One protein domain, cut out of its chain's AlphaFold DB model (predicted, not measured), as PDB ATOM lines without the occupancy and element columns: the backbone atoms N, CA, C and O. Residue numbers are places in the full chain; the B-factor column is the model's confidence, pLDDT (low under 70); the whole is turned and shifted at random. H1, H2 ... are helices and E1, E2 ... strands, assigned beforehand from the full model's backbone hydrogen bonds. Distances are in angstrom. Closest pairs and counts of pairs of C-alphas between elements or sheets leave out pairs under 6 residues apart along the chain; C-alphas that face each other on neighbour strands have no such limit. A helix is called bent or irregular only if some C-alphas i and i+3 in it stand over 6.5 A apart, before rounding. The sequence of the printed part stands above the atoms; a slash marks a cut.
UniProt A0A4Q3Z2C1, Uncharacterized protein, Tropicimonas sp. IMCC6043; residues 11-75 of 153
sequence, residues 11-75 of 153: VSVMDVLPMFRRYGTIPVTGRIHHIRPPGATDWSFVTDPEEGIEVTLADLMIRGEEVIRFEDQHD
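This is residues 11 to 75 of the 153 residues of an uncharacterized protein of Tropicimonas sp. IMCC6043 (UniProt A0A4Q3Z2C1). A small two-strand ribbon, E1 with E3, has the short helix H1 packed beside E1, and an arm holding H2 sticks out from this body with residues 62 to 75 standing free. E1 turns into the short strand E2, and a long loop of residues 37 to 52 swings out and folds back to E3. The printed part has 65 residues, with two named helices and three named strands in the order H1, E1, E2, E3, H2; the sheet order is E1 - E3, antiparallel. The class is mixed, helices and strands, with under half of the residues, 29, in named elements. The whole is loose, with a radius of gyration of the C-alphas of 13.8 A, and flat, spanning 41 by 36 by 17 A.

Strand E1, residues 29 to 32, measures 10.1 A from first to last C-alpha, and E3, residues 53 to 56, measures 10.2 A. Strand E2 is residues 34 to 36, 7.0 A. Helix H1, residues 13 to 20, measures 10.1 A and begins with C-alpha 13 at (-46.579, -32.832, -17.605). It is irregular: C-alphas 15 and 18 are 7.4 A apart. Helix H2, residues 64 to 73, measures 14.2 A and ends with C-alpha 73 at (-34.587, -20.544, -26.595).

E1 and E3 are antiparallel neighbours, with 142 degrees between their directions. C-alphas 31 and 54 face each other at 4.7 A, and N 30 and O 55 are within hydrogen-bond range at 2.9 A, as are N 53 and O 32 at 3.0 A. H1 and E1 have 9 pairs of C-alphas within 8 A, the closest those of Asp 15 and Ile 32, 5.5 A apart. H1 and E3 are apart. E1 runs on into E2 across a break of 1 residue, at 64 degrees, and the two meet only through their link. E2 pairs with no named strand, but its residues 34 to 35 pair antiparallel with residues 44 to 45. H2 is apart from H1, E1 and E2. In H2 every O i to N i+4 pair is within hydrogen-bond range; in H1 1 of 4 is, beside 3 of 5 O i to N i+3 pairs.

The two C-alphas farthest apart are those of Glu 50 and Asp 75, 41.5 A. Without residues 62 to 75, the body of 51 residues spans 35 by 21 by 17 A. The link from E2 to E3, 16 residues, is long, and that from E1 to E2 is tight. The printed part has no cut. The mean pLDDT of the printed part is 89.7, and no printed residue is under 70.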
ATOM      1  N   VAL A  11     -47.863 -28.408 -12.088       95.25
ATOM      2  CA  VAL A  11     -48.394 -29.756 -12.324       95.25
ATOM      3  C   VAL A  11     -47.413 -30.563 -13.165       95.25
ATOM      4  O   VAL A  11     -46.685 -30.007 -13.993       95.25
ATOM      5  N   SER A  12     -47.366 -31.875 -12.952       94.00
ATOM      6  CA  SER A  12     -46.540 -32.751 -13.779       94.00
ATOM      7  C   SER A  12     -47.090 -32.818 -15.200       94.00
ATOM      8  O   SER A  12     -48.272 -33.082 -15.416       94.00
ATOM      9  N   VAL A  13     -46.210 -32.658 -16.192       91.94
ATOM     10  CA  VAL A  13     -46.579 -32.832 -17.605       91.94
ATOM     11  C   VAL A  13     -47.109 -34.242 -17.861       91.94
ATOM     12  O   VAL A  13     -48.000 -34.405 -18.683       91.94
ATOM     13  N   MET A  14     -46.613 -35.254 -17.143       92.19
ATOM     14  CA  MET A  14     -47.049 -36.645 -17.322       92.19
ATOM     15  C   MET A  14     -48.539 -36.840 -17.021       92.19
ATOM     16  O   MET A  14     -49.182 -37.652 -17.684       92.19
ATOM     17  N   ASP A  15     -49.081 -36.062 -16.085       93.62
ATOM     18  CA  ASP A  15     -50.483 -36.139 -15.670       93.62
ATOM     19  C   ASP A  15     -51.414 -35.498 -16.719       93.62
ATOM     20  O   ASP A  15     -52.528 -35.965 -16.950       93.62
ATOM     21  N   VAL A  16     -50.939 -34.457 -17.413       92.38
ATOM     22  CA  VAL A  16     -51.739 -33.690 -18.389       92.38
ATOM     23  C   VAL A  16     -51.453 -34.050 -19.846       92.38
ATOM     24  O   VAL A  16     -52.240 -33.709 -20.725       92.38
ATOM     25  N   LEU A  17     -50.370 -34.777 -20.140       90.12
ATOM     26  CA  LEU A  17     -49.970 -35.151 -21.502       90.12
ATOM     27  C   LEU A  17     -51.093 -35.816 -22.328       90.12
ATOM     28  O   LEU A  17     -51.201 -35.510 -23.520       90.12
ATOM     29  N   PRO A  18     -51.960 -36.682 -21.757       88.44
ATOM     30  CA  PRO A  18     -53.084 -37.254 -22.496       88.44
ATOM     31  C   PRO A  18     -54.054 -36.214 -23.078       88.44
ATOM     32  O   PRO A  18     -54.673 -36.496 -24.103       88.44
ATOM     33  N   MET A  19     -54.142 -35.018 -22.483       90.56
ATOM     34  CA  MET A  19     -55.006 -33.916 -22.927       90.56
ATOM     35  C   MET A  19     -54.461 -33.171 -24.161       90.56
ATOM     36  O   MET A  19     -55.166 -32.357 -24.743       90.56
ATOM     37  N   PHE A  20     -53.223 -33.442 -24.596       87.75
ATOM     38  CA  PHE A  20     -52.555 -32.729 -25.701       87.75
ATOM     39  C   PHE A  20     -52.225 -33.634 -26.903       87.75
ATOM     40  O   PHE A  20     -51.311 -33.355 -27.685       87.75
ATOM     41  N   ARG A  21     -52.933 -34.760 -27.070       81.38
ATOM     42  CA  ARG A  21     -52.678 -35.690 -28.184       81.38
ATOM     43  C   ARG A  21     -53.034 -35.065 -29.538       81.38
ATOM     44  O   ARG A  21     -54.093 -34.479 -29.705       81.38
ATOM     45  N   ARG A  22     -52.158 -35.255 -30.535       70.69
ATOM     46  CA  ARG A  22     -52.322 -34.717 -31.905       70.69
ATOM     47  C   ARG A  22     -53.373 -35.437 -32.754       70.69
ATOM     48  O   ARG A  22     -53.856 -34.864 -33.723       70.69
ATOM     49  N   TYR A  23     -53.683 -36.691 -32.434       74.88
ATOM     50  CA  TYR A  23     -54.576 -37.539 -33.223       74.88
ATOM     51  C   TYR A  23     -55.510 -38.325 -32.301       74.88
ATOM     52  O   TYR A  23     -55.075 -38.822 -31.260       74.88
ATOM     53  N   GLY A  24     -56.769 -38.477 -32.721       77.94
ATOM     54  CA  GLY A  24     -57.816 -39.180 -31.975       77.94
ATOM     55  C   GLY A  24     -58.668 -38.264 -31.092       77.94
ATOM     56  O   GLY A  24     -58.500 -37.047 -31.089       77.94
ATOM     57  N   THR A  25     -59.608 -38.862 -30.358       77.75
ATOM     58  CA  THR A  25     -60.460 -38.145 -29.401       77.75
ATOM     59  C   THR A  25     -59.625 -37.713 -28.201       77.75
ATOM     60  O   THR A  25     -59.088 -38.553 -27.479       77.75
ATOM     61  N   ILE A  26     -59.513 -36.403 -27.998       78.44
ATOM     62  CA  ILE A  26     -58.807 -35.820 -26.859       78.44
ATOM     63  C   ILE A  26     -59.748 -35.838 -25.643       78.44
ATOM     64  O   ILE A  26     -60.884 -35.369 -25.765       78.44
ATOM     65  N   PRO A  27     -59.318 -36.363 -24.481       81.56
ATOM     66  CA  PRO A  27     -60.066 -36.213 -23.239       81.56
ATOM     67  C   PRO A  27     -60.254 -34.731 -22.897       81.56
ATOM     68  O   PRO A  27     -59.289 -33.969 -22.881       81.56
ATOM     69  N   VAL A  28     -61.491 -34.321 -22.611       85.50
ATOM     70  CA  VAL A  28     -61.797 -32.934 -22.205       85.50
ATOM     71  C   VAL A  28     -61.328 -32.617 -20.781       85.50
ATOM     72  O   VAL A  28     -61.158 -31.449 -20.436       85.50
ATOM     73  N   THR A  29     -61.084 -33.656 -19.979       92.50
ATOM     74  CA  THR A  29     -60.578 -33.583 -18.607       92.50
ATOM     75  C   THR A  29     -59.319 -34.433 -18.427       92.50
ATOM     76  O   THR A  29     -59.093 -35.407 -19.150       92.50
ATOM     77  N   GLY A  30     -58.500 -34.056 -17.448       92.12
ATOM     78  CA  GLY A  30     -57.352 -34.814 -16.951       92.12
ATOM     79  C   GLY A  30     -57.381 -34.928 -15.427       92.12
ATOM     80  O   GLY A  30     -58.213 -34.305 -14.769       92.12
ATOM     81  N   ARG A  31     -56.477 -35.738 -14.868       95.31
ATOM     82  CA  ARG A  31     -56.350 -35.956 -13.419       95.31
ATOM     83  C   ARG A  31     -54.934 -35.641 -12.965       95.31
ATOM     84  O   ARG A  31     -53.983 -36.215 -13.487       95.31
ATOM     85  N   ILE A  32     -54.807 -34.730 -12.004       95.75
ATOM     86  CA  ILE A  32     -53.526 -34.326 -11.422       95.75
ATOM     87  C   ILE A  32     -53.255 -35.145 -10.165       95.75
ATOM     88  O   ILE A  32     -54.035 -35.109  -9.212       95.75
ATOM     89  N   HIS A  33     -52.114 -35.828 -10.156       95.81
ATOM     90  CA  HIS A  33     -51.612 -36.602  -9.023       95.81
ATOM     91  C   HIS A  33     -50.316 -36.022  -8.463       95.81
ATOM     92  O   HIS A  33     -50.017 -36.209  -7.289       95.81
ATOM     93  N   HIS A  34     -49.551 -35.301  -9.280       95.69
ATOM     94  CA  HIS A  34     -48.252 -34.755  -8.922       95.69
ATOM     95  C   HIS A  34     -48.269 -33.237  -9.036       95.69
ATOM     96  O   HIS A  34     -48.385 -32.665 -10.126       95.69
ATOM     97  N   ILE A  35     -48.087 -32.587  -7.891       94.81
ATOM     98  CA  ILE A  35     -48.001 -31.136  -7.782       94.81
ATOM     99  C   ILE A  35     -46.675 -30.733  -7.162       94.81
ATOM    100  O   ILE A  35     -46.090 -31.454  -6.357       94.81
ATOM    101  N   ARG A  36     -46.197 -29.546  -7.509       94.25
ATOM    102  CA  ARG A  36     -45.055 -28.929  -6.848       94.25
ATOM    103  C   ARG A  36     -45.431 -27.515  -6.411       94.25
ATOM    104  O   ARG A  36     -45.650 -26.660  -7.277       94.25
ATOM    105  N   PRO A  37     -45.509 -27.265  -5.093       90.19
ATOM    106  CA  PRO A  37     -45.773 -25.938  -4.559       90.19
ATOM    107  C   PRO A  37     -44.726 -24.902  -4.994       90.19
ATOM    108  O   PRO A  37     -43.578 -25.262  -5.283       90.19
ATOM    109  N   PRO A  38     -45.071 -23.605  -4.995       85.50
ATOM    110  CA  PRO A  38     -44.100 -22.538  -5.201       85.50
ATOM    111  C   PRO A  38     -42.925 -22.645  -4.217       85.50
ATOM    112  O   PRO A  38     -43.120 -22.821  -3.018       85.50
ATOM    113  N   GLY A  39     -41.694 -22.551  -4.726       86.06
ATOM    114  CA  GLY A  39     -40.472 -22.635  -3.915       86.06
ATOM    115  C   GLY A  39     -40.066 -24.048  -3.475       86.06
ATOM    116  O   GLY A  39     -38.950 -24.224  -2.991       86.06
ATOM    117  N   ALA A  40     -40.912 -25.063  -3.678       88.94
ATOM    118  CA  ALA A  40     -40.536 -26.450  -3.439       88.94
ATOM    119  C   ALA A  40     -39.636 -26.972  -4.569       88.94
ATOM    120  O   ALA A  40     -39.837 -26.660  -5.745       88.94
ATOM    121  N   THR A  41     -38.652 -27.796  -4.207       89.06
ATOM    122  CA  THR A  41     -37.815 -28.508  -5.188       89.06
ATOM    123  C   THR A  41     -38.448 -29.847  -5.559       89.06
ATOM    124  O   THR A  41     -38.498 -30.201  -6.740       89.06
ATOM    125  N   ASP A  42     -39.004 -30.534  -4.561       92.31
ATOM    126  CA  ASP A  42     -39.557 -31.876  -4.692       92.31
ATOM    127  C   ASP A  42     -41.035 -31.876  -5.089       92.31
ATOM    128  O   ASP A  42     -41.811 -30.982  -4.741       92.31
ATOM    129  N   TRP A  43     -41.423 -32.924  -5.811       93.56
ATOM    130  CA  TRP A  43     -42.813 -33.198  -6.152       93.56
ATOM    131  C   TRP A  43     -43.559 -33.789  -4.957       93.56
ATOM    132  O   TRP A  43     -43.031 -34.619  -4.221       93.56
ATOM    133  N   SER A  44     -44.809 -33.371  -4.792       91.88
ATOM    134  CA  SER A  44     -45.758 -33.901  -3.816       91.88
ATOM    135  C   SER A  44     -46.862 -34.672  -4.530       91.88
ATOM    136  O   SER A  44     -47.273 -34.303  -5.632       91.88
ATOM    137  N   PHE A  45     -47.345 -35.735  -3.891       92.81
ATOM    138  CA  PHE A  45     -48.464 -36.525  -4.388       92.81
ATOM    139  C   PHE A  45     -49.783 -36.019  -3.793       92.81
ATOM    140  O   PHE A  45     -49.850 -35.716  -2.600       92.81
ATOM    141  N   VAL A  46     -50.825 -35.937  -4.614       92.19
ATOM    142  CA  VAL A  46     -52.189 -35.631  -4.178       92.19
ATOM    143  C   VAL A  46     -52.752 -36.859  -3.472       92.19
ATOM    144  O   VAL A  46     -52.941 -37.901  -4.088       92.19
ATOM    145  N   THR A  47     -53.014 -36.743  -2.173       90.88
ATOM    146  CA  THR A  47     -53.572 -37.840  -1.364       90.88
ATOM    147  C   THR A  47     -55.082 -37.750  -1.171       90.88
ATOM    148  O   THR A  47     -55.686 -38.711  -0.712       90.88
ATOM    149  N   ASP A  48     -55.675 -36.592  -1.456       87.50
ATOM    150  CA  ASP A  48     -57.108 -36.339  -1.331       87.50
ATOM    151  C   ASP A  48     -57.529 -35.320  -2.408       87.50
ATOM    152  O   ASP A  48     -57.004 -34.198  -2.403       87.50
ATOM    153  N   PRO A  49     -58.404 -35.691  -3.361       90.94
ATOM    154  CA  PRO A  49     -58.993 -37.025  -3.553       90.94
ATOM    155  C   PRO A  49     -57.960 -38.077  -4.002       90.94
ATOM    156  O   PRO A  49     -56.985 -37.745  -4.680       90.94
ATOM    157  N   GLU A  50     -58.184 -39.353  -3.660       90.38
ATOM    158  CA  GLU A  50     -57.288 -40.470  -4.023       90.38
ATOM    159  C   GLU A  50     -57.188 -40.648  -5.548       90.38
ATOM    160  O   GLU A  50     -56.118 -40.942  -6.085       90.38
ATOM    161  N   GLU A  51     -58.276 -40.379  -6.277       91.62
ATOM    162  CA  GLU A  51     -58.311 -40.442  -7.740       91.62
ATOM    163  C   GLU A  51     -57.618 -39.250  -8.424       91.62
ATOM    164  O   GLU A  51     -57.588 -39.180  -9.654       91.62
ATOM    165  N   GLY A  52     -57.060 -38.309  -7.657       93.38
ATOM    166  CA  GLY A  52     -56.436 -37.091  -8.166       93.38
ATOM    167  C   GLY A  52     -57.444 -35.998  -8.525       93.38
ATOM    168  O   GLY A  52     -58.648 -36.227  -8.675       93.38
ATOM    169  N   ILE A  53     -56.948 -34.771  -8.665       93.62
ATOM    170  CA  ILE A  53     -57.786 -33.589  -8.906       93.62
ATOM    171  C   ILE A  53     -58.179 -33.546 -10.382       93.62
ATOM    172  O   ILE A  53     -57.310 -33.537 -11.255       93.62
ATOM    173  N   GLU A  54     -59.481 -33.523 -10.666       95.06
ATOM    174  CA  GLU A  54     -59.977 -33.338 -12.031       95.06
ATOM    175  C   GLU A  54     -59.757 -31.904 -12.500       95.06
ATOM    176  O   GLU A  54     -60.088 -30.958 -11.788       95.06
ATOM    177  N   VAL A  55     -59.217 -31.753 -13.708       94.81
ATOM    178  CA  VAL A  55     -58.963 -30.452 -14.332       94.81
ATOM    179  C   VAL A  55     -59.361 -30.462 -15.801       94.81
ATOM    180  O   VAL A  55     -59.333 -31.493 -16.475       94.81
ATOM    181  N   THR A  56     -59.684 -29.286 -16.316       94.31
ATOM    182  CA  THR A  56     -59.848 -28.985 -17.738       94.31
ATOM    183  C   THR A  56     -58.670 -28.145 -18.235       94.31
ATOM    184  O   THR A  56     -57.854 -27.656 -17.455       94.31
ATOM    185  N   LEU A  57     -58.586 -27.914 -19.548       90.69
ATOM    186  CA  LEU A  57     -57.593 -26.981 -20.096       90.69
ATOM    187  C   LEU A  57     -57.752 -25.549 -19.557       90.69
ATOM    188  O   LEU A  57     -56.768 -24.820 -19.534       90.69
ATOM    189  N   ALA A  58     -58.952 -25.148 -19.122       91.94
ATOM    190  CA  ALA A  58     -59.187 -23.816 -18.559       91.94
ATOM    191  C   ALA A  58     -58.553 -23.636 -17.167       91.94
ATOM    192  O   ALA A  58     -58.319 -22.505 -16.746       91.94
ATOM    193  N   ASP A  59     -58.244 -24.739 -16.485       93.31
ATOM    194  CA  ASP A  59     -57.596 -24.749 -15.171       93.31
ATOM    195  C   ASP A  59     -56.061 -24.780 -15.284       93.31
ATOM    196  O   ASP A  59     -55.346 -24.607 -14.295       93.31
ATOM    197  N   LEU A  60     -55.535 -25.000 -16.495       93.19
ATOM    198  CA  LEU A  60     -54.109 -25.079 -16.778       93.19
ATOM    199  C   LEU A  60     -53.608 -23.771 -17.389       93.19
ATOM    200  O   LEU A  60     -54.189 -23.222 -18.322       93.19
ATOM    201  N   MET A  61     -52.466 -23.302 -16.900       92.88
ATOM    202  CA  MET A  61     -51.815 -22.102 -17.413       92.88
ATOM    203  C   MET A  61     -50.311 -22.304 -17.543       92.88
ATOM    204  O   MET A  61     -49.684 -23.009 -16.752       92.88
ATOM    205  N   ILE A  62     -49.728 -21.642 -18.539       91.44
ATOM    206  CA  ILE A  62     -48.281 -21.497 -18.679       91.44
ATOM    207  C   ILE A  62     -47.935 -20.088 -18.210       91.44
ATOM    208  O   ILE A  62     -48.566 -19.117 -18.629       91.44
ATOM    209  N   ARG A  63     -46.944 -19.961 -17.325       89.25
ATOM    210  CA  ARG A  63     -46.496 -18.645 -16.851       89.25
ATOM    211  C   ARG A  63     -45.887 -17.854 -18.008       89.25
ATOM    212  O   ARG A  63     -45.147 -18.416 -18.808       89.25
ATOM    213  N   GLY A  64     -46.141 -16.547 -18.060       89.25
ATOM    214  CA  GLY A  64     -45.623 -15.689 -19.135       89.25
ATOM    215  C   GLY A  64     -44.096 -15.735 -19.258       89.25
ATOM    216  O   GLY A  64     -43.571 -15.835 -20.359       89.25
ATOM    217  N   GLU A  65     -43.382 -15.772 -18.131       89.50
ATOM    218  CA  GLU A  65     -41.920 -15.939 -18.095       89.50
ATOM    219  C   GLU A  65     -41.426 -17.244 -18.746       89.50
ATOM    220  O   GLU A  65     -40.368 -17.265 -19.372       89.50
ATOM    221  N   GLU A  66     -42.196 -18.329 -18.634       88.81
ATOM    222  CA  GLU A  66     -41.874 -19.628 -19.226       88.81
ATOM    223  C   GLU A  66     -42.090 -19.600 -20.740       88.81
ATOM    224  O   GLU A  66     -41.283 -20.164 -21.477       88.81
ATOM    225  N   VAL A  67     -43.137 -18.900 -21.195       90.19
ATOM    226  CA  VAL A  67     -43.397 -18.659 -22.622       90.19
ATOM    227  C   VAL A  67     -42.263 -17.843 -23.230       90.19
ATOM    228  O   VAL A  67     -41.666 -18.292 -24.199       90.19
ATOM    229  N   ILE A  68     -41.902 -16.710 -22.621       87.25
ATOM    230  CA  ILE A  68     -40.818 -15.841 -23.106       87.25
ATOM    231  C   ILE A  68     -39.504 -16.624 -23.192       87.25
ATOM    232  O   ILE A  68     -38.843 -16.631 -24.225       87.25
ATOM    233  N   ARG A  69     -39.150 -17.356 -22.128       89.44
ATOM    234  CA  ARG A  69     -37.938 -18.183 -22.106       89.44
ATOM    235  C   ARG A  69     -37.934 -19.235 -23.215       89.44
ATOM    236  O   ARG A  69     -36.892 -19.469 -23.825       89.44
ATOM    237  N   PHE A  70     -39.070 -19.888 -23.450       89.25
ATOM    238  CA  PHE A  70     -39.216 -20.873 -24.516       89.25
ATOM    239  C   PHE A  70     -39.074 -20.227 -25.901       89.25
ATOM    240  O   PHE A  70     -38.354 -20.751 -26.750       89.25
ATOM    241  N   GLU A  71     -39.719 -19.084 -26.122       90.75
ATOM    242  CA  GLU A  71     -39.634 -18.343 -27.379       90.75
ATOM    243  C   GLU A  71     -38.203 -17.897 -27.680       90.75
ATOM    244  O   GLU A  71     -37.746 -18.078 -28.806       90.75
ATOM    245  N   ASP A  72     -37.476 -17.399 -26.680       87.50
ATOM    246  CA  ASP A  72     -36.076 -16.995 -26.823       87.50
ATOM    247  C   ASP A  72     -35.156 -18.194 -27.089       87.50
ATOM    248  O   ASP A  72     -34.281 -18.131 -27.954       87.50
ATOM    249  N   GLN A  73     -35.366 -19.317 -26.390       91.69
ATOM    250  CA  GLN A  73     -34.587 -20.544 -26.595       91.69
ATOM    251  C   GLN A  73     -34.761 -21.116 -28.008       91.69
ATOM    252  O   GLN A  73     -33.832 -21.718 -28.553       91.69
ATOM    253  N   HIS A  74     -35.952 -20.962 -28.581       86.94
ATOM    254  CA  HIS A  74     -36.313 -21.520 -29.880       86.94
ATOM    255  C   HIS A  74     -36.376 -20.483 -31.005       86.94
ATOM    256  O   HIS A  74     -36.796 -20.827 -32.108       86.94
ATOM    257  N   ASP A  75     -35.934 -19.250 -30.745       82.25
ATOM    258  CA  ASP A  75     -35.914 -18.150 -31.716       82.25
ATOM    259  C   ASP A  75     -37.297 -17.864 -32.344       82.25
ATOM    260  O   ASP A  75     -37.408 -17.431 -33.489       82.25
TER     261      ASP A  75